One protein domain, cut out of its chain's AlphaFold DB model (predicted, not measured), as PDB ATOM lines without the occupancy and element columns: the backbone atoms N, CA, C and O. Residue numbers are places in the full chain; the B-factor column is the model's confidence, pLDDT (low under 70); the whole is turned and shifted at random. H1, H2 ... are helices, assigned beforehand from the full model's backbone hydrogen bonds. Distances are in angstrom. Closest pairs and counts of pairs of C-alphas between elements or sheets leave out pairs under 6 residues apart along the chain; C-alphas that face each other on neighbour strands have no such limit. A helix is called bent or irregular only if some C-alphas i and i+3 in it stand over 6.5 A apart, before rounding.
ATOM      1  N   ALA A 149     -16.454 -15.197  35.959       90.31
ATOM      2  CA  ALA A 149     -16.914 -14.413  34.827       90.31
ATOM      3  C   ALA A 149     -17.084 -12.917  35.132       90.31
ATOM      4  O   ALA A 149     -16.411 -12.127  34.488       90.31
ATOM      5  N   GLU A 150     -17.891 -12.500  36.110       90.31
ATOM      6  CA  GLU A 150     -18.041 -11.076  36.479       90.31
ATOM      7  C   GLU A 150     -16.716 -10.416  36.883       90.31
ATOM      8  O   GLU A 150     -16.413  -9.305  36.449       90.31
ATOM      9  N   GLN A 151     -15.871 -11.107  37.658       91.38
ATOM     10  CA  GLN A 151     -14.533 -10.596  37.989       91.38
ATOM     11  C   GLN A 151     -13.677 -10.425  36.732       91.38
ATOM     12  O   GLN A 151     -12.962  -9.433  36.589       91.38
ATOM     13  N   THR A 152     -13.763 -11.385  35.808       94.50
ATOM     14  CA  THR A 152     -13.076 -11.329  34.516       94.50
ATOM     15  C   THR A 152     -13.587 -10.172  33.668       94.50
ATOM     16  O   THR A 152     -12.769  -9.426  33.136       94.50
ATOM     17  N   ILE A 153     -14.906  -9.991  33.577       95.75
ATOM     18  CA  ILE A 153     -15.522  -8.926  32.792       95.75
ATOM     19  C   ILE A 153     -15.104  -7.567  33.337       95.75
ATOM     20  O   ILE A 153     -14.520  -6.776  32.598       95.75
ATOM     21  N   LYS A 154     -15.289  -7.345  34.640       95.12
ATOM     22  CA  LYS A 154     -14.889  -6.101  35.295       95.12
ATOM     23  C   LYS A 154     -13.400  -5.816  35.101       95.12
ATOM     24  O   LYS A 154     -13.027  -4.714  34.723       95.12
ATOM     25  N   SER A 155     -12.541  -6.824  35.278       96.44
ATOM     26  CA  SER A 155     -11.100  -6.668  35.060       96.44
ATOM     27  C   SER A 155     -10.755  -6.262  33.623       96.44
ATOM     28  O   SER A 155      -9.788  -5.529  33.429       96.44
ATOM     29  N   ILE A 156     -11.486  -6.754  32.620       98.12
ATOM     30  CA  ILE A 156     -11.278  -6.416  31.203       98.12
ATOM     31  C   ILE A 156     -11.764  -4.991  30.911       98.12
ATOM     32  O   ILE A 156     -11.062  -4.234  30.238       98.12
ATOM     33  N   GLU A 157     -12.928  -4.615  31.442       98.06
ATOM     34  CA  GLU A 157     -13.507  -3.273  31.316       98.06
ATOM     35  C   GLU A 157     -12.618  -2.211  31.981       98.06
ATOM     36  O   GLU A 157     -12.252  -1.231  31.332       98.06
ATOM     37  N   ASP A 158     -12.167  -2.446  33.216       97.88
ATOM     38  CA  ASP A 158     -11.253  -1.554  33.943       97.88
ATOM     39  C   ASP A 158      -9.935  -1.355  33.175       97.88
ATOM     40  O   ASP A 158      -9.409  -0.244  33.055       97.88
ATOM     41  N   GLN A 159      -9.394  -2.434  32.600       98.25
ATOM     42  CA  GLN A 159      -8.161  -2.382  31.823       98.25
ATOM     43  C   GLN A 159      -8.333  -1.601  30.511       98.25
ATOM     44  O   GLN A 159      -7.436  -0.850  30.116       98.25
ATOM     45  N   TYR A 160      -9.481  -1.747  29.846       98.50
ATOM     46  CA  TYR A 160      -9.843  -0.955  28.670       98.50
ATOM     47  C   TYR A 160      -9.983   0.532  29.012       98.50
ATOM     48  O   TYR A 160      -9.426   1.370  28.303       98.50
ATOM     49  N   LEU A 161     -10.664   0.870  30.111       98.25
ATOM     50  CA  LEU A 161     -10.818   2.258  30.555       98.25
ATOM     51  C   LEU A 161      -9.454   2.892  30.840       98.25
ATOM     52  O   LEU A 161      -9.142   3.953  30.300       98.25
ATOM     53  N   LYS A 162      -8.579   2.179  31.555       98.31
ATOM     54  CA  LYS A 162      -7.198   2.612  31.798       98.31
ATOM     55  C   LYS A 162      -6.403   2.820  30.502       98.31
ATOM     56  O   LYS A 162      -5.609   3.758  30.396       98.31
ATOM     57  N   LEU A 163      -6.583   1.958  29.499       97.94
ATOM     58  CA  LEU A 163      -5.954   2.123  28.182       97.94
ATOM     59  C   LEU A 163      -6.458   3.374  27.455       97.94
ATOM     60  O   LEU A 163      -5.653   4.086  26.851       97.94
ATOM     61  N   LYS A 164      -7.762   3.652  27.543       97.94
ATOM     62  CA  LYS A 164      -8.407   4.825  26.945       97.94
ATOM     63  C   LYS A 164      -7.932   6.130  27.576       97.94
ATOM     64  O   LYS A 164      -7.642   7.079  26.854       97.94
ATOM     65  N   GLU A 165      -7.771   6.143  28.897       98.12
ATOM     66  CA  GLU A 165      -7.206   7.268  29.650       98.12
ATOM     67  C   GLU A 165      -5.736   7.527  29.297       98.12
ATOM     68  O   GLU A 165      -5.331   8.670  29.097       98.12
ATOM     69  N   THR A 166      -4.926   6.469  29.198       98.19
ATOM     70  CA  THR A 166      -3.472   6.594  28.988       98.19
ATOM     71  C   THR A 166      -3.063   6.825  27.535       98.19
ATOM     72  O   THR A 166      -1.965   7.315  27.284       98.19
ATOM     73  N   ASN A 167      -3.920   6.482  26.572       97.81
ATOM     74  CA  ASN A 167      -3.644   6.630  25.142       97.81
ATOM     75  C   ASN A 167      -4.808   7.357  24.456       97.81
ATOM     76  O   ASN A 167      -5.515   6.740  23.654       97.81
ATOM     77  N   PRO A 168      -5.062   8.640  24.771       97.50
ATOM     78  CA  PRO A 168      -6.208   9.355  24.228       97.50
ATOM     79  C   PRO A 168      -6.118   9.488  22.702       97.50
ATOM     80  O   PRO A 168      -5.062   9.752  22.126       97.50
ATOM     81  N   GLY A 169      -7.261   9.326  22.037       96.38
ATOM     82  CA  GLY A 169      -7.393   9.510  20.593       96.38
ATOM     83  C   GLY A 169      -7.032   8.294  19.744       96.38
ATOM     84  O   GLY A 169      -6.979   8.430  18.522       96.38
ATOM     85  N   MET A 170      -6.782   7.122  20.328       97.50
ATOM     86  CA  MET A 170      -6.755   5.876  19.553       97.50
ATOM     87  C   MET A 170      -8.181   5.470  19.154       97.50
ATOM     88  O   MET A 170      -9.152   6.010  19.682       97.50
ATOM     89  N   ASP A 171      -8.310   4.585  18.166       98.12
ATOM     90  CA  ASP A 171      -9.617   4.072  17.751       98.12
ATOM     91  C   ASP A 171     -10.009   2.794  18.501       98.12
ATOM     92  O   ASP A 171      -9.214   2.198  19.233       98.12
ATOM     93  N   GLU A 172     -11.275   2.406  18.349       98.38
ATOM     94  CA  GLU A 172     -11.894   1.347  19.143       98.38
ATOM     95  C   GLU A 172     -11.181   0.004  18.964       98.38
ATOM     96  O   GLU A 172     -10.866  -0.663  19.948       98.38
ATOM     97  N   HIS A 173     -10.847  -0.374  17.727       97.81
ATOM     98  CA  HIS A 173     -10.128  -1.615  17.457       97.81
ATOM     99  C   HIS A 173      -8.765  -1.638  18.146       97.81
ATOM    100  O   HIS A 173      -8.403  -2.650  18.746       97.81
ATOM    101  N   TRP A 174      -8.030  -0.522  18.126       97.62
ATOM    102  CA  TRP A 174      -6.759  -0.442  18.834       97.62
ATOM    103  C   TRP A 174      -6.939  -0.691  20.335       97.62
ATOM    104  O   TRP A 174      -6.179  -1.476  20.909       97.62
ATOM    105  N   TYR A 175      -7.945  -0.080  20.974       98.56
ATOM    106  CA  TYR A 175      -8.203  -0.295  22.402       98.56
ATOM    107  C   TYR A 175      -8.569  -1.749  22.702       98.56
ATOM    108  O   TYR A 175      -7.973  -2.348  23.594       98.56
ATOM    109  N   LEU A 176      -9.483  -2.349  21.936       98.44
ATOM    110  CA  LEU A 176      -9.893  -3.743  22.129       98.44
ATOM    111  C   LEU A 176      -8.721  -4.720  21.950       98.44
ATOM    112  O   LEU A 176      -8.487  -5.569  22.813       98.44
ATOM    113  N   ALA A 177      -7.945  -4.566  20.875       97.50
ATOM    114  CA  ALA A 177      -6.795  -5.416  20.584       97.50
ATOM    115  C   ALA A 177      -5.718  -5.308  21.677       97.50
ATOM    116  O   ALA A 177      -5.145  -6.316  22.094       97.50
ATOM    117  N   ASN A 178      -5.458  -4.102  22.196       97.62
ATOM    118  CA  ASN A 178      -4.493  -3.905  23.280       97.62
ATOM    119  C   ASN A 178      -5.013  -4.395  24.635       97.62
ATOM    120  O   ASN A 178      -4.221  -4.904  25.433       97.62
ATOM    121  N   THR A 179      -6.322  -4.315  24.886       98.50
ATOM    122  CA  THR A 179      -6.933  -4.925  26.070       98.50
ATOM    123  C   THR A 179      -6.772  -6.444  26.039       98.50
ATOM    124  O   THR A 179      -6.305  -7.044  27.010       98.50
ATOM    125  N   TRP A 180      -7.068  -7.065  24.896       97.94
ATOM    126  CA  TRP A 180      -6.867  -8.497  24.686       97.94
ATOM    127  C   TRP A 180      -5.389  -8.883  24.876       97.94
ATOM    128  O   TRP A 180      -5.071  -9.797  25.638       97.94
ATOM    129  N   LEU A 181      -4.458  -8.130  24.275       96.56
ATOM    130  CA  LEU A 181      -3.017  -8.375  24.416       96.56
ATOM    131  C   LEU A 181      -2.553  -8.322  25.864       96.56
ATOM    132  O   LEU A 181      -1.787  -9.176  26.293       96.56
ATOM    133  N   GLN A 182      -2.985  -7.325  26.629       96.94
ATOM    134  CA  GLN A 182      -2.579  -7.190  28.025       96.94
ATOM    135  C   GLN A 182      -3.015  -8.382  28.887       96.94
ATOM    136  O   GLN A 182      -2.250  -8.754  29.779       96.94
ATOM    137  N   ARG A 183      -4.151  -9.022  28.569       96.00
ATOM    138  CA  ARG A 183      -4.600 -10.255  29.231       96.00
ATOM    139  C   ARG A 183      -3.699 -11.445  28.901       96.00
ATOM    140  O   ARG A 183      -3.294 -12.172  29.804       96.00
ATOM    141  N   TYR A 184      -3.355 -11.634  27.627       95.81
ATOM    142  CA  TYR A 184      -2.677 -12.858  27.178       95.81
ATOM    143  C   TYR A 184      -1.152 -12.755  27.054       95.81
ATOM    144  O   TYR A 184      -0.483 -13.787  27.008       95.81
ATOM    145  N   LYS A 185      -0.560 -11.553  27.047       92.75
ATOM    146  CA  LYS A 185       0.885 -11.347  26.800       92.75
ATOM    147  C   LYS A 185       1.812 -12.046  27.798       92.75
ATOM    148  O   LYS A 185       2.972 -12.285  27.478       92.75
ATOM    149  N   SER A 186       1.343 -12.322  29.015       91.06
ATOM    150  CA  SER A 186       2.139 -12.966  30.070       91.06
ATOM    151  C   SER A 186       2.085 -14.496  30.023       91.06
ATOM    152  O   SER A 186       2.878 -15.149  30.708       91.06
ATOM    153  N   THR A 187       1.191 -15.073  29.212       90.50
ATOM    154  CA  THR A 187       1.030 -16.526  29.091       90.50
ATOM    155  C   THR A 187       2.270 -17.175  28.469       90.50
ATOM    156  O   THR A 187       2.991 -16.569  27.674       90.50
ATOM    157  N   GLN A 188       2.540 -18.434  28.828       92.06
ATOM    158  CA  GLN A 188       3.659 -19.189  28.246       92.06
ATOM    159  C   GLN A 188       3.500 -19.366  26.733       92.06
ATOM    160  O   GLN A 188       4.480 -19.336  25.996       92.06
ATOM    161  N   GLU A 189       2.261 -19.501  26.264       87.69
ATOM    162  CA  GLU A 189       1.945 -19.582  24.842       87.69
ATOM    163  C   GLU A 189       2.313 -18.288  24.106       87.69
ATOM    164  O   GLU A 189       2.990 -18.345  23.082       87.69
ATOM    165  N   ALA A 190       1.978 -17.123  24.671       89.50
ATOM    166  CA  ALA A 190       2.356 -15.834  24.095       89.50
ATOM    167  C   ALA A 190       3.875 -15.654  23.991       89.50
ATOM    168  O   ALA A 190       4.377 -15.155  22.984       89.50
ATOM    169  N   LYS A 191       4.623 -16.111  25.006       90.75
ATOM    170  CA  LYS A 191       6.094 -16.084  24.983       90.75
ATOM    171  C   LYS A 191       6.674 -16.956  23.869       90.75
ATOM    172  O   LYS A 191       7.668 -16.562  23.272       90.75
ATOM    173  N   LYS A 192       6.056 -18.108  23.581       92.50
ATOM    174  CA  LYS A 192       6.480 -19.018  22.503       92.50
ATOM    175  C   LYS A 192       6.133 -18.487  21.112       92.50
ATOM    176  O   LYS A 192       6.952 -18.594  20.211       92.50
ATOM    177  N   LYS A 193       4.935 -17.921  20.949       88.94
ATOM    178  CA  LYS A 193       4.418 -17.418  19.665       88.94
ATOM    179  C   LYS A 193       5.095 -16.128  19.196       88.94
ATOM    180  O   LYS A 193       5.136 -15.861  18.003       88.94
ATOM    181  N   GLY A 194       5.647 -15.340  20.117       89.75
ATOM    182  CA  GLY A 194       6.301 -14.074  19.792       89.75
ATOM    183  C   GLY A 194       5.320 -12.903  19.663       89.75
ATOM    184  O   GLY A 194       4.101 -13.062  19.635       89.75
ATOM    185  N   ARG A 195       5.865 -11.681  19.639       88.50
ATOM    186  CA  ARG A 195       5.066 -10.443  19.701       88.50
ATOM    187  C   ARG A 195       4.223 -10.208  18.440       88.50
ATOM    188  O   ARG A 195       3.078  -9.791  18.583       88.50
ATOM    189  N   GLY A 196       4.775 -10.470  17.251       86.94
ATOM    190  CA  GLY A 196       4.089 -10.272  15.965       86.94
ATOM    191  C   GLY A 196       2.797 -11.083  15.883       86.94
ATOM    192  O   GLY A 196       1.713 -10.509  15.787       86.94
ATOM    193  N   LEU A 197       2.904 -12.397  16.087       87.62
ATOM    194  CA  LEU A 197       1.763 -13.306  16.074       87.62
ATOM    195  C   LEU A 197       0.711 -12.958  17.130       87.62
ATOM    196  O   LEU A 197      -0.482 -12.967  16.839       87.62
ATOM    197  N   MET A 198       1.123 -12.609  18.353       92.00
ATOM    198  CA  MET A 198       0.169 -12.220  19.398       92.00
ATOM    199  C   MET A 198      -0.579 -10.932  19.047       92.00
ATOM    200  O   MET A 198      -1.778 -10.846  19.308       92.00
ATOM    201  N   ASN A 199       0.099  -9.958  18.430       90.56
ATOM    202  CA  ASN A 199      -0.555  -8.767  17.899       90.56
ATOM    203  C   ASN A 199      -1.537  -9.151  16.789       90.56
ATOM    204  O   ASN A 199      -2.691  -8.753  16.838       90.56
ATOM    205  N   PHE A 200      -1.128  -9.963  15.816       90.31
ATOM    206  CA  PHE A 200      -2.029 -10.399  14.750       90.31
ATOM    207  C   PHE A 200      -3.293 -11.075  15.305       90.31
ATOM    208  O   PHE A 200      -4.408 -10.700  14.937       90.31
ATOM    209  N   ILE A 201      -3.131 -12.014  16.245       92.19
ATOM    210  CA  ILE A 201      -4.249 -12.715  16.890       92.19
ATOM    211  C   ILE A 201      -5.171 -11.727  17.605       92.19
ATOM    212  O   ILE A 201      -6.384 -11.862  17.486       92.19
ATOM    213  N   SER A 202      -4.638 -10.727  18.311       95.31
ATOM    214  CA  SER A 202      -5.479  -9.788  19.053       95.31
ATOM    215  C   SER A 202      -6.352  -8.929  18.143       95.31
ATOM    216  O   SER A 202      -7.540  -8.772  18.418       95.31
ATOM    217  N   TYR A 203      -5.817  -8.428  17.029       95.19
ATOM    218  CA  TYR A 203      -6.620  -7.701  16.042       95.19
ATOM    219  C   TYR A 203      -7.619  -8.646  15.350       95.19
ATOM    220  O   TYR A 203      -8.803  -8.335  15.219       95.19
ATOM    221  N   LYS A 204      -7.193  -9.859  14.980       94.44
ATOM    222  CA  LYS A 204      -8.079 -10.867  14.376       94.44
ATOM    223  C   LYS A 204      -9.225 -11.293  15.303       94.44
ATOM    224  O   LYS A 204     -10.329 -11.533  14.829       94.44
ATOM    225  N   ASP A 205      -8.997 -11.409  16.605       95.62
ATOM    226  CA  ASP A 205     -10.028 -11.835  17.560       95.62
ATOM    227  C   ASP A 205     -10.955 -10.672  17.976       95.62
ATOM    228  O   ASP A 205     -12.034 -10.920  18.515       95.62
ATOM    229  N   THR A 206     -10.578  -9.411  17.717       97.81
ATOM    230  CA  THR A 206     -11.333  -8.234  18.194       97.81
ATOM    231  C   THR A 206     -11.959  -7.358  17.107       97.81
ATOM    232  O   THR A 206     -12.858  -6.575  17.426       97.81
ATOM    233  N   TYR A 207     -11.592  -7.516  15.826       96.94
ATOM    234  CA  TYR A 207     -12.095  -6.649  14.746       96.94
ATOM    235  C   TYR A 207     -13.627  -6.611  14.661       96.94
ATOM    236  O   TYR A 207     -14.204  -5.548  14.435       96.94
ATOM    237  N   GLN A 208     -14.308  -7.737  14.894       97.50
ATOM    238  CA  GLN A 208     -15.768  -7.810  14.811       97.50
ATOM    239  C   GLN A 208     -16.476  -6.948  15.865       97.50
ATOM    240  O   GLN A 208     -17.548  -6.415  15.601       97.50
ATOM    241  N   PHE A 209     -15.867  -6.762  17.038       98.44
ATOM    242  CA  PHE A 209     -16.429  -5.948  18.119       98.44
ATOM    243  C   PHE A 209     -16.103  -4.460  17.953       98.44
ATOM    244  O   PHE A 209     -16.789  -3.612  18.515       98.44
ATOM    245  N   SER A 210     -15.092  -4.129  17.144       98.12
ATOM    246  CA  SER A 210     -14.629  -2.751  16.935       98.12
ATOM    247  C   SER A 210     -15.571  -1.866  16.112       98.12
ATOM    248  O   SER A 210     -15.343  -0.663  15.989       98.12
ATOM    249  N   ILE A 211     -16.620  -2.441  15.520       98.19
ATOM    250  CA  ILE A 211     -17.676  -1.657  14.868       98.19
ATOM    251  C   ILE A 211     -18.730  -1.157  15.867       98.19
ATOM    252  O   ILE A 211     -19.561  -0.326  15.510       98.19
ATOM    253  N   LEU A 212     -18.729  -1.684  17.094       98.31
ATOM    254  CA  LEU A 212     -19.628  -1.269  18.163       98.31
ATOM    255  C   LEU A 212     -19.056  -0.031  18.860       98.31
ATOM    256  O   LEU A 212     -17.842   0.125  18.965       98.31
ATOM    257  N   GLU A 213     -19.925   0.825  19.385       97.38
ATOM    258  CA  GLU A 213     -19.506   1.940  20.237       97.38
ATOM    259  C   GLU A 213     -19.358   1.487  21.699       97.38
ATOM    260  O   GLU A 213     -20.088   0.616  22.185       97.38
ATOM    261  N   SER A 214     -18.419   2.097  22.421       97.00
ATOM    262  CA  SER A 214     -18.261   1.904  23.866       97.00
ATOM    263  C   SER A 214     -19.527   2.374  24.613       97.00
ATOM    264  O   SER A 214     -20.057   3.432  24.271       97.00
ATOM    265  N   PRO A 215     -20.034   1.625  25.618       98.06
ATOM    266  CA  PRO A 215     -19.400   0.475  26.278       98.06
ATOM    267  C   PRO A 215     -19.672  -0.895  25.627       98.06
ATOM    268  O   PRO A 215     -19.124  -1.899  26.077       98.06
ATOM    269  N   LYS A 216     -20.491  -0.983  24.569       98.44
ATOM    270  CA  LYS A 216     -20.902  -2.275  23.982       98.44
ATOM    271  C   LYS A 216     -19.736  -3.050  23.366       98.44
ATOM    272  O   LYS A 216     -19.705  -4.272  23.468       98.44
ATOM    273  N   SER A 217     -18.782  -2.352  22.756       98.50
ATOM    274  CA  SER A 217     -17.564  -2.937  22.179       98.50
ATOM    275  C   SER A 217     -16.751  -3.736  23.201       98.50
ATOM    276  O   SER A 217     -16.458  -4.914  22.988       98.50
ATOM    277  N   ILE A 218     -16.421  -3.115  24.336       98.62
ATOM    278  CA  ILE A 218     -15.637  -3.751  25.393       98.62
ATOM    279  C   ILE A 218     -16.445  -4.816  26.135       98.62
ATOM    280  O   ILE A 218     -15.900  -5.875  26.439       98.62
ATOM    281  N   ARG A 219     -17.752  -4.595  26.335       98.31
ATOM    282  CA  ARG A 219     -18.637  -5.608  26.917       98.31
ATOM    283  C   ARG A 219     -18.674  -6.869  26.050       98.31
ATOM    284  O   ARG A 219     -18.498  -7.964  26.571       98.31
ATOM    285  N   ALA A 220     -18.797  -6.734  24.725       98.50
ATOM    286  CA  ALA A 220     -18.744  -7.872  23.804       98.50
ATOM    287  C   ALA A 220     -17.420  -8.647  23.915       98.50
ATOM    288  O   ALA A 220     -17.428  -9.873  24.020       98.50
ATOM    289  N   LEU A 221     -16.285  -7.939  23.947       98.50
ATOM    290  CA  LEU A 221     -14.970  -8.558  24.125       98.50
ATOM    291  C   LEU A 221     -14.864  -9.307  25.463       98.50
ATOM    292  O   LEU A 221     -14.359 -10.428  25.504       98.50
ATOM    293  N   ALA A 222     -15.344  -8.704  26.548       98.44
ATOM    294  CA  ALA A 222     -15.323  -9.314  27.869       98.44
ATOM    295  C   ALA A 222     -16.146 -10.610  27.915       98.44
ATOM    296  O   ALA A 222     -15.641 -11.641  28.361       98.44
ATOM    297  N   LEU A 223     -17.369 -10.589  27.377       97.50
ATOM    298  CA  LEU A 223     -18.233 -11.767  27.279       97.50
ATOM    299  C   LEU A 223     -17.627 -12.860  26.384       97.50
ATOM    300  O   LEU A 223     -17.675 -14.040  26.730       97.50
ATOM    301  N   PHE A 224     -16.983 -12.481  25.277       97.88
ATOM    302  CA  PHE A 224     -16.258 -13.419  24.420       97.88
ATOM    303  C   PHE A 224     -15.081 -14.089  25.144       97.88
ATOM    304  O   PHE A 224     -14.850 -15.288  24.986       97.88
ATOM    305  N   ILE A 225     -14.350 -13.348  25.980       97.75
ATOM    306  CA  ILE A 225     -13.274 -13.913  26.804       97.75
ATOM    307  C   ILE A 225     -13.839 -14.865  27.867       97.75
ATOM    308  O   ILE A 225     -13.280 -15.944  28.063       97.75
ATOM    309  N   VAL A 226     -14.969 -14.527  28.502       96.19
ATOM    310  CA  VAL A 226     -15.669 -15.445  29.419       96.19
ATOM    311  C   VAL A 226     -16.072 -16.731  28.701       96.19
ATOM    312  O   VAL A 226     -15.858 -17.808  29.242       96.19
ATOM    313  N   TYR A 227     -16.586 -16.647  27.473       95.75
ATOM    314  CA  TYR A 227     -16.881 -17.826  26.656       95.75
ATOM    315  C   TYR A 227     -15.646 -18.709  26.423       95.75
ATOM    316  O   TYR A 227     -15.720 -19.923  26.608       95.75
ATOM    317  N   LYS A 228     -14.494 -18.113  26.084       94.56
ATOM    318  CA  LYS A 228     -13.255 -18.868  25.831       94.56
ATOM    319  C   LYS A 228     -12.653 -19.493  27.093       94.56
ATOM    320  O   LYS A 228     -12.091 -20.579  27.013       94.56
ATOM    321  N   GLU A 229     -12.714 -18.808  28.232       94.19
ATOM    322  CA  GLU A 229     -11.990 -19.220  29.446       94.19
ATOM    323  C   GLU A 229     -12.863 -19.911  30.496       94.19
ATOM    324  O   GLU A 229     -12.365 -20.700  31.299       94.19
ATOM    325  N   LEU A 230     -14.158 -19.607  30.515       92.81
ATOM    326  CA  LEU A 230     -15.120 -20.049  31.520       92.81
ATOM    327  C   LEU A 230     -16.421 -20.513  30.836       92.81
ATOM    328  O   LEU A 230     -17.490 -19.956  31.109       92.81
ATOM    329  N   PRO A 231     -16.378 -21.547  29.972       86.75
ATOM    330  CA  PRO A 231     -17.516 -21.935  29.134       86.75
ATOM    331  C   PRO A 231     -18.784 -22.225  29.948       86.75
ATOM    332  O   PRO A 231     -19.863 -21.763  29.585       86.75
ATOM    333  N   MET A 232     -18.656 -22.875  31.113       83.06
ATOM    334  CA  MET A 232     -19.791 -23.142  32.009       83.06
ATOM    335  C   MET A 232     -20.425 -21.873  32.603       83.06
ATOM    336  O   MET A 232     -21.608 -21.874  32.925       83.06
ATOM    337  N   GLU A 233     -19.654 -20.800  32.801       86.62
ATOM    338  CA  GLU A 233     -20.191 -19.527  33.301       86.62
ATOM    339  C   GLU A 233     -20.733 -18.652  32.167       86.62
ATOM    340  O   GLU A 233     -21.604 -17.818  32.407       86.62
ATOM    341  N   SER A 234     -20.260 -18.868  30.937       90.81
ATOM    342  CA  SER A 234     -20.642 -18.082  29.764       90.81
ATOM    343  C   SER A 234     -22.110 -18.231  29.361       90.81
ATOM    344  O   SER A 234     -22.689 -17.277  28.846       90.81
ATOM    345  N   GLU A 235     -22.746 -19.370  29.668       85.50
ATOM    346  CA  GLU A 235     -24.167 -19.621  29.369       85.50
ATOM    347  C   GLU A 235     -25.089 -18.536  29.944       85.50
ATOM    348  O   GLU A 235     -26.084 -18.167  29.323       85.50
ATOM    349  N   LYS A 236     -24.723 -17.968  31.099       85.44
ATOM    350  CA  LYS A 236     -25.478 -16.903  31.778       85.44
ATOM    351  C   LYS A 236     -25.561 -15.621  30.956       85.44
ATOM    352  O   LYS A 236     -26.529 -14.879  31.068       85.44
ATOM    353  N   TYR A 237     -24.552 -15.376  30.126       91.75
ATOM    354  CA  TYR A 237     -24.416 -14.161  29.330       91.75
ATOM    355  C   TYR A 237     -24.728 -14.395  27.852       91.75
ATOM    356  O   TYR A 237     -24.546 -13.490  27.041       91.75
ATOM    357  N   ALA A 238     -25.204 -15.587  27.472       89.81
ATOM    358  CA  ALA A 238     -25.457 -15.927  26.073       89.81
ATOM    359  C   ALA A 238     -26.481 -14.983  25.419       89.81
ATOM    360  O   ALA A 238     -26.271 -14.525  24.295       89.81
ATOM    361  N   LEU A 239     -27.560 -14.642  26.137       89.75
ATOM    362  CA  LEU A 239     -28.574 -13.696  25.659       89.75
ATOM    363  C   LEU A 239     -28.012 -12.276  25.523       89.75
ATOM    364  O   LEU A 239     -28.229 -11.634  24.499       89.75
ATOM    365  N   GLU A 240     -27.256 -11.807  26.519       95.31
ATOM    366  CA  GLU A 240     -26.622 -10.485  26.493       95.31
ATOM    367  C   GLU A 240     -25.628 -10.370  25.328       95.31
ATOM    368  O   GLU A 240     -25.684  -9.426  24.537       95.31
ATOM    369  N   PHE A 241     -24.754 -11.366  25.178       97.50
ATOM    370  CA  PHE A 241     -23.779 -11.423  24.097       97.50
ATOM    371  C   PHE A 241     -24.466 -11.458  22.729       97.50
ATOM    372  O   PHE A 241     -24.088 -10.701  21.836       97.50
ATOM    373  N   SER A 242     -25.517 -12.276  22.579       96.19
ATOM    374  CA  SER A 242     -26.318 -12.342  21.354       96.19
ATOM    375  C   SER A 242     -26.917 -10.980  21.005       96.19
ATOM    376  O   SER A 242     -26.766 -10.529  19.871       96.19
ATOM    377  N   GLU A 243     -27.527 -10.293  21.975       97.12
ATOM    378  CA  GLU A 243     -28.131  -8.974  21.773       97.12
ATOM    379  C   GLU A 243     -27.102  -7.939  21.307       97.12
ATOM    380  O   GLU A 243     -27.334  -7.221  20.333       97.12
ATOM    381  N   ILE A 244     -25.929  -7.898  21.946       97.50
ATOM    382  CA  ILE A 244     -24.844  -6.997  21.544       97.50
ATOM    383  C   ILE A 244     -24.363  -7.333  20.121       97.50
ATOM    384  O   ILE A 244     -24.202  -6.442  19.278       97.50
ATOM    385  N   CYS A 245     -24.189  -8.622  19.819       97.50
ATOM    386  CA  CYS A 245     -23.713  -9.095  18.524       97.50
ATOM    387  C   CYS A 245     -24.746  -8.993  17.392       97.50
ATOM    388  O   CYS A 245     -24.339  -9.070  16.232       97.50
ATOM    389  N   LYS A 246     -26.038  -8.731  17.657       97.50
ATOM    390  CA  LYS A 246     -27.041  -8.484  16.598       97.50
ATOM    391  C   LYS A 246     -26.605  -7.387  15.631       97.50
ATOM    392  O   LYS A 246     -26.800  -7.522  14.428       97.50
ATOM    393  N   THR A 247     -25.974  -6.325  16.136       97.56
ATOM    394  CA  THR A 247     -25.461  -5.226  15.293       97.56
ATOM    395  C   THR A 247     -24.337  -5.708  14.373       97.56
ATOM    396  O   THR A 247     -24.311  -5.363  13.192       97.56
ATOM    397  N   VAL A 248     -23.443  -6.557  14.891       96.81
ATOM    398  CA  VAL A 248     -22.356  -7.173  14.118       96.81
ATOM    399  C   VAL A 248     -22.924  -8.055  13.015       96.81
ATOM    400  O   VAL A 248     -22.620  -7.824  11.846       96.81
ATOM    401  N   VAL A 249     -23.814  -8.983  13.368       96.38
ATOM    402  CA  VAL A 249     -24.460  -9.900  12.418       96.38
ATOM    403  C   VAL A 249     -25.218  -9.129  11.339       96.38
ATOM    404  O   VAL A 249     -25.009  -9.376  10.154       96.38
ATOM    405  N   LYS A 250     -26.032  -8.139  11.726       97.19
ATOM    406  CA  LYS A 250     -26.783  -7.309  10.782       97.19
ATOM    407  C   LYS A 250     -25.857  -6.570   9.816       97.19
ATOM    408  O   LYS A 250     -26.076  -6.602   8.614       97.19
ATOM    409  N   SER A 251     -24.778  -5.962  10.313       96.81
ATOM    410  CA  SER A 251     -23.835  -5.249   9.440       96.81
ATOM    411  C   SER A 251     -23.120  -6.169   8.443       96.81
ATOM    412  O   SER A 251     -22.796  -5.747   7.333       96.81
ATOM    413  N   GLN A 252     -22.884  -7.432   8.811       92.25
ATOM    414  CA  GLN A 252     -22.322  -8.434   7.908       92.25
ATOM    415  C   GLN A 252     -23.341  -8.868   6.846       92.25
ATOM    416  O   GLN A 252     -22.970  -8.990   5.685       92.25
ATOM    417  N   GLN A 253     -24.608  -9.061   7.226       91.81
ATOM    418  CA  GLN A 253     -25.699  -9.418   6.309       91.81
ATOM    419  C   GLN A 253     -26.005  -8.298   5.308       91.81
ATOM    420  O   GLN A 253     -26.154  -8.558   4.117       91.81
ATOM    421  N   ASP A 254     -26.023  -7.053   5.781       95.44
ATOM    422  CA  ASP A 254     -26.313  -5.869   4.970       95.44
ATOM    423  C   ASP A 254     -25.093  -5.408   4.142       95.44
ATOM    424  O   ASP A 254     -25.148  -4.368   3.490       95.44
ATOM    425  N   ASN A 255     -23.964  -6.131   4.191       92.25
ATOM    426  CA  ASN A 255     -22.680  -5.738   3.592       92.25
ATOM    427  C   ASN A 255     -22.184  -4.339   4.028       92.25
ATOM    428  O   ASN A 255     -21.410  -3.694   3.327       92.25
ATOM    429  N   THR A 256     -22.579  -3.863   5.211       96.31
ATOM    430  CA  THR A 256     -22.170  -2.557   5.763       96.31
ATOM    431  C   THR A 256     -21.032  -2.656   6.780       96.31
ATOM    432  O   THR A 256     -20.526  -1.627   7.232       96.31
ATOM    433  N   PHE A 257     -20.583  -3.868   7.126       95.25
ATOM    434  CA  PHE A 257     -19.526  -4.100   8.115       95.25
ATOM    435  C   PHE A 257     -18.239  -3.329   7.790       95.25
ATOM    436  O   PHE A 257     -17.749  -2.573   8.625       95.25
ATOM    437  N   LEU A 258     -17.695  -3.494   6.580       95.31
ATOM    438  CA  LEU A 258     -16.422  -2.883   6.192       95.31
ATOM    439  C   LEU A 258     -16.501  -1.344   6.122       95.31
ATOM    440  O   LEU A 258     -15.625  -0.698   6.704       95.31
ATOM    441  N   PRO A 259     -17.527  -0.725   5.498       96.88
ATOM    442  CA  PRO A 259     -17.730   0.723   5.583       96.88
ATOM    443  C   PRO A 259     -17.795   1.246   7.025       96.88
ATOM    444  O   PRO A 259     -17.109   2.215   7.359       96.88
ATOM    445  N   THR A 260     -18.559   0.582   7.898       97.69
ATOM    446  CA  THR A 260     -18.662   0.950   9.319       97.69
ATOM    447  C   THR A 260     -17.322   0.800  10.033       97.69
ATOM    448  O   THR A 260     -16.906   1.691  10.770       97.69
ATOM    449  N   TYR A 261     -16.593  -0.284   9.770       97.25
ATOM    450  CA  TYR A 261     -15.264  -0.508  10.321       97.25
ATOM    451  C   TYR A 261     -14.274   0.587   9.897       97.25
ATOM    452  O   TYR A 261     -13.592   1.142  10.757       97.25
ATOM    453  N   LYS A 262     -14.235   0.954   8.604       96.69
ATOM    454  CA  LYS A 262     -13.392   2.047   8.074       96.69
ATOM    455  C   LYS A 262     -13.721   3.384   8.744       96.69
ATOM    456  O   LYS A 262     -12.809   4.133   9.092       96.69
ATOM    457  N   LYS A 263     -15.013   3.664   8.952       97.88
ATOM    458  CA  LYS A 263     -15.499   4.877   9.624       97.88
ATOM    459  C   LYS A 263     -15.078   4.930  11.094       97.88
ATOM    460  O   LYS A 263     -14.610   5.971  11.547       97.88
ATOM    461  N   ASN A 264     -15.234   3.828  11.824       97.69
ATOM    462  CA  ASN A 264     -14.995   3.789  13.268       97.69
ATOM    463  C   ASN A 264     -13.509   3.630  13.622       97.69
ATOM    464  O   ASN A 264     -13.084   4.078  14.684       97.69
ATOM    465  N   ASN A 265     -12.709   3.028  12.732       97.62
ATOM    466  CA  ASN A 265     -11.312   2.669  12.993       97.62
ATOM    467  C   ASN A 265     -10.325   3.240  11.954       97.62
ATOM    468  O   ASN A 265      -9.526   2.491  11.380       97.62
ATOM    469  N   PRO A 266     -10.342   4.559  11.671       97.38
ATOM    470  CA  PRO A 266      -9.568   5.133  10.572       97.38
ATOM    471  C   PRO A 266      -8.048   5.073  10.795       97.38
ATOM    472  O   PRO A 266      -7.292   5.004   9.822       97.38
ATOM    473  N   LYS A 267      -7.564   5.091  12.048       95.75
ATOM    474  CA  LYS A 267      -6.120   5.065  12.345       95.75
ATOM    475  C   LYS A 267      -5.562   3.661  12.165       95.75
ATOM    476  O   LYS A 267      -4.553   3.493  11.481       95.75
ATOM    477  N   THR A 268      -6.243   2.667  12.723       94.31
ATOM    478  CA  THR A 268      -5.938   1.246  12.563       94.31
ATOM    479  C   THR A 268      -6.052   0.841  11.097       94.31
ATOM    480  O   THR A 268      -5.135   0.206  10.574       94.31
ATOM    481  N   TRP A 269      -7.094   1.305  10.393       93.75
ATOM    482  CA  TRP A 269      -7.223   1.134   8.945       93.75
ATOM    483  C   TRP A 269      -5.995   1.672   8.208       93.75
ATOM    484  O   TRP A 269      -5.288   0.923   7.542       93.75
ATOM    485  N   LYS A 270      -5.670   2.959   8.373       93.00
ATOM    486  CA  LYS A 270      -4.529   3.581   7.687       93.00
ATOM    487  C   LYS A 270      -3.197   2.906   8.026       93.00
ATOM    488  O   LYS A 270      -2.323   2.827   7.166       93.00
ATOM    489  N   LYS A 271      -3.026   2.428   9.264       89.00
ATOM    490  CA  LYS A 271      -1.826   1.695   9.683       89.00
ATOM    491  C   LYS A 271      -1.701   0.359   8.944       89.00
ATOM    492  O   LYS A 271      -0.617   0.057   8.464       89.00
ATOM    493  N   SER A 272      -2.800  -0.383   8.799       86.25
ATOM    494  CA  SER A 272      -2.820  -1.686   8.114       86.25
ATOM    495  C   SER A 272      -2.474  -1.627   6.622       86.25
ATOM    496  O   SER A 272      -2.035  -2.620   6.061       86.25
ATOM    497  N   GLN A 273      -2.636  -0.462   5.988       85.69
ATOM    498  CA  GLN A 273      -2.369  -0.263   4.560       85.69
ATOM    499  C   GLN A 273      -0.878  -0.077   4.235       85.69
ATOM    500  O   GLN A 273      -0.506  -0.002   3.067       85.69
ATOM    501  N   LYS A 274      -0.007   0.037   5.243       84.25
ATOM    502  CA  LYS A 274       1.439   0.136   5.025       84.25
ATOM    503  C   LYS A 274       2.008  -1.271   4.828       84.25
ATOM    504  O   LYS A 274       1.881  -2.109   5.716       84.25
ATOM    505  N   GLU A 275       2.624  -1.527   3.672       67.38
ATOM    506  CA  GLU A 275       3.174  -2.850   3.320       67.38
ATOM    507  C   GLU A 275       4.288  -3.311   4.270       67.38
ATOM    508  O   GLU A 275       4.399  -4.502   4.553       67.38
ATOM    509  N   GLU A 276       5.038  -2.366   4.836       68.19
ATOM    510  CA  GLU A 276       6.138  -2.627   5.758       68.19
ATOM    511  C   GLU A 276       5.851  -1.984   7.120       68.19
ATOM    512  O   GLU A 276       6.252  -0.851   7.399       68.19
ATOM    513  N   ASP A 277       5.132  -2.698   7.989       66.81
ATOM    514  CA  ASP A 277       5.213  -2.420   9.421       66.81
ATOM    515  C   ASP A 277       6.378  -3.250   9.987       66.81
ATOM    516  O   ASP A 277       6.299  -4.483   9.980       66.81
ATOM    517  N   PRO A 278       7.473  -2.625  10.462       67.75
ATOM    518  CA  PRO A 278       8.613  -3.354  11.013       67.75
ATOM    519  C   PRO A 278       8.240  -4.248  12.208       67.75
ATOM    520  O   PRO A 278       8.977  -5.195  12.497       67.75
ATOM    521  N   ASP A 279       7.100  -3.994  12.864       63.62
ATOM    522  CA  ASP A 279       6.570  -4.823  13.950       63.62
ATOM    523  C   ASP A 279       5.853  -6.102  13.462       63.62
ATOM    524  O   ASP A 279       5.603  -7.001  14.271       63.62
ATOM    525  N   PHE A 280       5.542  -6.219  12.164       62.72
ATOM    526  CA  PHE A 280       4.829  -7.351  11.560       62.72
ATOM    527  C   PHE A 280       5.586  -7.897  10.342       62.72
ATOM    528  O   PHE A 280       5.398  -7.454   9.210       62.72
ATOM    529  N   LYS A 281       6.443  -8.901  10.554       60.59
ATOM    530  CA  LYS A 281       7.146  -9.586   9.458       60.59
ATOM    531  C   LYS A 281       6.333 -10.789   8.964       60.59
ATOM    532  O   LYS A 281       5.996 -11.664   9.751       60.59
ATOM    533  N   GLY A 282       6.083 -10.871   7.654       64.00
ATOM    534  CA  GLY A 282       5.510 -12.055   6.993       64.00
ATOM    535  C   GLY A 282       3.975 -12.107   6.943       64.00
ATOM    536  O   GLY A 282       3.306 -11.082   6.822       64.00
ATOM    537  N   ALA A 283       3.414 -13.322   7.000       56.31
ATOM    538  CA  ALA A 283       1.969 -13.588   6.898       56.31
ATOM    539  C   ALA A 283       1.141 -13.019   8.071       56.31
ATOM    540  O   ALA A 283      -0.081 -12.953   7.999       56.31
ATOM    541  N   GLU A 284       1.806 -12.555   9.129       64.62
ATOM    542  CA  GLU A 284       1.200 -11.985  10.338       64.62
ATOM    543  C   GLU A 284       0.860 -10.492  10.189       64.62
ATOM    544  O   GLU A 284       0.552  -9.814  11.167       64.62
ATOM    545  N   ASN A 285       0.927  -9.942   8.973       76.06
ATOM    546  CA  ASN A 285       0.608  -8.542   8.729       76.06
ATOM    547  C   ASN A 285      -0.908  -8.297   8.842       76.06
ATOM    548  O   ASN A 285      -1.713  -8.939   8.165       76.06
ATOM    549  N   LEU A 286      -1.293  -7.305   9.651       80.31
ATOM    550  CA  LEU A 286      -2.658  -6.780   9.745       80.31
ATOM    551  C   LEU A 286      -3.253  -6.444   8.362       80.31
ATOM    552  O   LEU A 286      -4.461  -6.563   8.172       80.31
ATOM    553  N   ASN A 287      -2.411  -6.085   7.390       83.19
ATOM    554  CA  ASN A 287      -2.779  -5.906   5.988       83.19
ATOM    555  C   ASN A 287      -3.529  -7.121   5.418       83.19
ATOM    556  O   ASN A 287      -4.558  -6.953   4.776       83.19
ATOM    557  N   TRP A 288      -3.078  -8.349   5.688       82.94
ATOM    558  CA  TRP A 288      -3.725  -9.557   5.165       82.94
ATOM    559  C   TRP A 288      -5.100  -9.803   5.782       82.94
ATOM    560  O   TRP A 288      -6.027 -10.169   5.063       82.94
ATOM    561  N   LEU A 289      -5.261  -9.531   7.083       84.38
ATOM    562  CA  LEU A 289      -6.578  -9.560   7.727       84.38
ATOM    563  C   LEU A 289      -7.534  -8.596   7.018       84.38
ATOM    564  O   LEU A 289      -8.664  -8.949   6.693       84.38
ATOM    565  N   ILE A 290      -7.062  -7.377   6.763       85.25
ATOM    566  CA  ILE A 290      -7.851  -6.321   6.143       85.25
ATOM    567  C   ILE A 290      -8.169  -6.620   4.675       85.25
ATOM    568  O   ILE A 290      -9.333  -6.524   4.294       85.25
ATOM    569  N   LYS A 291      -7.194  -7.073   3.883       85.94
ATOM    570  CA  LYS A 291      -7.412  -7.533   2.506       85.94
ATOM    571  C   LYS A 291      -8.416  -8.679   2.444       85.94
ATOM    572  O   LYS A 291      -9.248  -8.703   1.548       85.94
ATOM    573  N   GLY A 292      -8.397  -9.594   3.416       85.19
ATOM    574  CA  GLY A 292      -9.410 -10.644   3.530       85.19
ATOM    575  C   GLY A 292     -10.823 -10.091   3.757       85.19
ATOM    576  O   GLY A 292     -11.784 -10.598   3.180       85.19
ATOM    577  N   LEU A 293     -10.964  -9.024   4.551       82.62
ATOM    578  CA  LEU A 293     -12.248  -8.338   4.739       82.62
ATOM    579  C   LEU A 293     -12.701  -7.583   3.481       82.62
ATOM    580  O   LEU A 293     -13.894  -7.592   3.183       82.62
ATOM    581  N   GLU A 294     -11.776  -6.951   2.754       86.62
ATOM    582  CA  GLU A 294     -12.053  -6.298   1.466       86.62
ATOM    583  C   GLU A 294     -12.498  -7.313   0.420       86.62
ATOM    584  O   GLU A 294     -13.585  -7.174  -0.132       86.62
ATOM    585  N   PHE A 295     -11.743  -8.400   0.253       89.56
ATOM    586  CA  PHE A 295     -12.092  -9.484  -0.657       89.56
ATOM    587  C   PHE A 295     -13.467 -10.078  -0.334       89.56
ATOM    588  O   PHE A 295     -14.289 -10.255  -1.225       89.56
ATOM    589  N   LYS A 296     -13.773 -10.325   0.946       86.00
ATOM    590  CA  LYS A 296     -15.099 -10.813   1.361       86.00
ATOM    591  C   LYS A 296     -16.227  -9.829   1.024       86.00
ATOM    592  O   LYS A 296     -17.347 -10.265   0.772       86.00
ATOM    593  N   HIS A 297     -15.954  -8.527   1.067       83.12
ATOM    594  CA  HIS A 297     -16.929  -7.488   0.744       83.12
ATOM    595  C   HIS A 297     -17.136  -7.335  -0.770       83.12
ATOM    596  O   HIS A 297     -18.271  -7.191  -1.214       83.12
ATOM    597  N   GLU A 298     -16.058  -7.392  -1.552       88.06
ATOM    598  CA  GLU A 298     -16.071  -7.233  -3.012       88.06
ATOM    599  C   GLU A 298     -16.532  -8.511  -3.737       88.06
ATOM    600  O   GLU A 298     -17.264  -8.436  -4.723       88.06
ATOM    601  N   HIS A 299     -16.168  -9.683  -3.209       91.25
ATOM    602  CA  HIS A 299     -16.399 -11.002  -3.803       91.25
ATOM    603  C   HIS A 299     -17.076 -11.973  -2.810       91.25
ATOM    604  O   HIS A 299     -16.501 -13.003  -2.441       91.25
ATOM    605  N   PRO A 300     -18.315 -11.701  -2.351       86.12
ATOM    606  CA  PRO A 300     -18.946 -12.471  -1.274       86.12
ATOM    607  C   PRO A 300     -19.147 -13.958  -1.604       86.12
ATOM    608  O   PRO A 300     -19.010 -14.803  -0.719       86.12
ATOM    609  N   GLU A 301     -19.443 -14.301  -2.860       89.88
ATOM    610  CA  GLU A 301     -19.647 -15.697  -3.277       89.88
ATOM    611  C   GLU A 301     -18.327 -16.467  -3.419       89.88
ATOM    612  O   GLU A 301     -18.241 -17.623  -3.000       89.88
ATOM    613  N   GLU A 302     -17.266 -15.824  -3.916       89.88
ATOM    614  CA  GLU A 302     -15.931 -16.433  -3.978       89.88
ATOM    615  C   GLU A 302     -15.363 -16.644  -2.573       89.88
ATOM    616  O   GLU A 302     -14.848 -17.716  -2.271       89.88
ATOM    617  N   ALA A 303     -15.533 -15.671  -1.674       85.62
ATOM    618  CA  ALA A 303     -15.116 -15.805  -0.284       85.62
ATOM    619  C   ALA A 303     -15.837 -16.963   0.423       85.62
ATOM    620  O   ALA A 303     -15.202 -17.728   1.147       85.62
ATOM    621  N   LYS A 304     -17.149 -17.141   0.194       83.31
ATOM    622  CA  LYS A 304     -17.892 -18.307   0.704       83.31
ATOM    623  C   LYS A 304     -17.342 -19.618   0.144       83.31
ATOM    624  O   LYS A 304     -17.227 -20.578   0.900       83.31
ATOM    625  N   LYS A 305     -17.013 -19.661  -1.151       88.62
ATOM    626  CA  LYS A 305     -16.434 -20.844  -1.799       88.62
ATOM    627  C   LYS A 305     -15.070 -21.196  -1.201       88.62
ATOM    628  O   LYS A 305     -14.905 -22.326  -0.762       88.62
ATOM    629  N   ILE A 306     -14.159 -20.228  -1.097       85.19
ATOM    630  CA  ILE A 306     -12.821 -20.416  -0.516       85.19
ATOM    631  C   ILE A 306     -12.919 -20.876   0.938       85.19
ATOM    632  O   ILE A 306     -12.229 -21.806   1.331       85.19
ATOM    633  N   LEU A 307     -13.796 -20.261   1.742       79.56
ATOM    634  CA  LEU A 307     -14.010 -20.697   3.123       79.56
ATOM    635  C   LEU A 307     -14.544 -22.132   3.168       79.56
ATOM    636  O   LEU A 307     -14.077 -22.928   3.969       79.56
ATOM    637  N   LYS A 308     -15.500 -22.484   2.302       79.25
ATOM    638  CA  LYS A 308     -16.033 -23.846   2.239       79.25
ATOM    639  C   LYS A 308     -14.953 -24.860   1.850       79.25
ATOM    640  O   LYS A 308     -14.917 -25.921   2.450       79.25
ATOM    641  N   GLU A 309     -14.098 -24.542   0.884       82.62
ATOM    642  CA  GLU A 309     -12.985 -25.407   0.465       82.62
ATOM    643  C   GLU A 309     -11.950 -25.552   1.590       82.62
ATOM    644  O   GLU A 309     -11.653 -26.670   1.994       82.62
ATOM    645  N   ALA A 310     -11.519 -24.442   2.199       78.31
ATOM    646  CA  ALA A 310     -10.537 -24.444   3.284       78.31
ATOM    647  C   ALA A 310     -11.007 -25.184   4.550       78.31
ATOM    648  O   ALA A 310     -10.189 -25.764   5.248       78.31
ATOM    649  N   PHE A 311     -12.308 -25.156   4.867       69.50
ATOM    650  CA  PHE A 311     -12.853 -25.832   6.054       69.50
ATOM    651  C   PHE A 311     -13.364 -27.255   5.791       69.50
ATOM    652  O   PHE A 311     -13.632 -27.969   6.752       69.50
ATOM    653  N   LEU A 312     -13.550 -27.670   4.531       69.81
ATOM    654  CA  LEU A 312     -13.899 -29.059   4.206       69.81
ATOM    655  C   LEU A 312     -12.665 -29.960   4.142       69.81
ATOM    656  O   LEU A 312     -12.784 -31.132   4.475       69.81
ATOM    657  N   GLU A 313     -11.498 -29.426   3.774       57.50
ATOM    658  CA  GLU A 313     -10.243 -30.192   3.786       57.50
ATOM    659  C   GLU A 313      -9.822 -30.617   5.207       57.50
ATOM    660  O   GLU A 313      -9.227 -31.675   5.370       57.50
ATOM    661  N   ASP A 314     -10.224 -29.874   6.244       52.16
ATOM    662  CA  ASP A 314      -9.902 -30.184   7.648       52.16
ATOM    663  C   ASP A 314     -10.826 -31.244   8.299       52.16
ATOM    664  O   ASP A 314     -10.593 -31.635   9.442       52.16
TER     665      ASP A 314
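This is residues 149 to 314 of the 318 residues of an uncharacterized protein of Elusimicrobia bacterium CG06_land_8_20_14_3_00_38_11 (UniProt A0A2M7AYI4). Picture two groups of helices: in the larger, H1, H2 and H5 pack on one another as a triangle, H4 crosses H2 on the side away from H1, and H6 packs on H5; in the smaller, H7 and H8 pack on H9. H6, kinked near its start, reaches from H5 towards H7, and residues 305 to 314, mostly of H10, stick out. The printed part has 166 residues with ten named helices, H1 to H10 in order, and no named strand; its class is all helix, with mostly crossed packing. It is compact, with a radius of gyration of the C-alphas of 16.2 A, and spans 42 by 37 by 35 A.

Find C-alpha 149 at (-16.914, -14.413, 34.827); from there H1 runs 25.6 A to residue 166. Next come H2, residues 172 to 184, 18.7 A long; H3, residues 188 to 193; H4, residues 195 to 206, 16.6 A; and H5, residues 216 to 229, 19.9 A. H6, residues 231 to 253, begins at C-alpha 231 (-17.516, -21.935, 29.134) and is 27.3 A long; it is irregular, C-alphas 236 and 239 being 7.6 A apart, with a kink of 68 degrees near residue 238. Read on through H7, residues 257 to 264, H8, residues 266 to 272, and H9, residues 286 to 298, 18.5 A, to H10, residues 300 to 312, 18.2 A, which ends at C-alpha 312 (-13.899, -29.059, 4.206).

Start at H1: it touches H5, closest at the C-alphas of Ile 153 and Ala 222, 4.9 A, and with residues 156 to 164 it touches H2, Tyr 160 to Thr 179, 5.6 A. H2 touches H4 at a steep tilt of 58 degrees, opposite ways, the C-alphas of Ala 177 and Ser 202 being 4.8 A apart. H5 touches H6, Tyr 227 to Ser 234, 4.9 A between C-alphas. H3 is close to H4 but not clearly touching, Ala 190 to Met 198, 6.3 A between C-alphas. H9 is the hub: it touches H8, its Asn 287 4.7 A from Ser 272 between C-alphas; it only just touches H4 and H7, with 3 pairs of C-alphas within 8 A each; and H10 only just touches it, only at the corner. Every O i to N i+4 pair is within hydrogen-bond range in each helix but H6, with 12 of 19.

Look at Glu 165 and Glu 313 for the two C-alphas farthest apart, 45.6 A. The printed part has no cut, and its one long link is H8 to H9, residues 273 to 285. Residues 275 to 284 and 311 to 314 have pLDDT under 70.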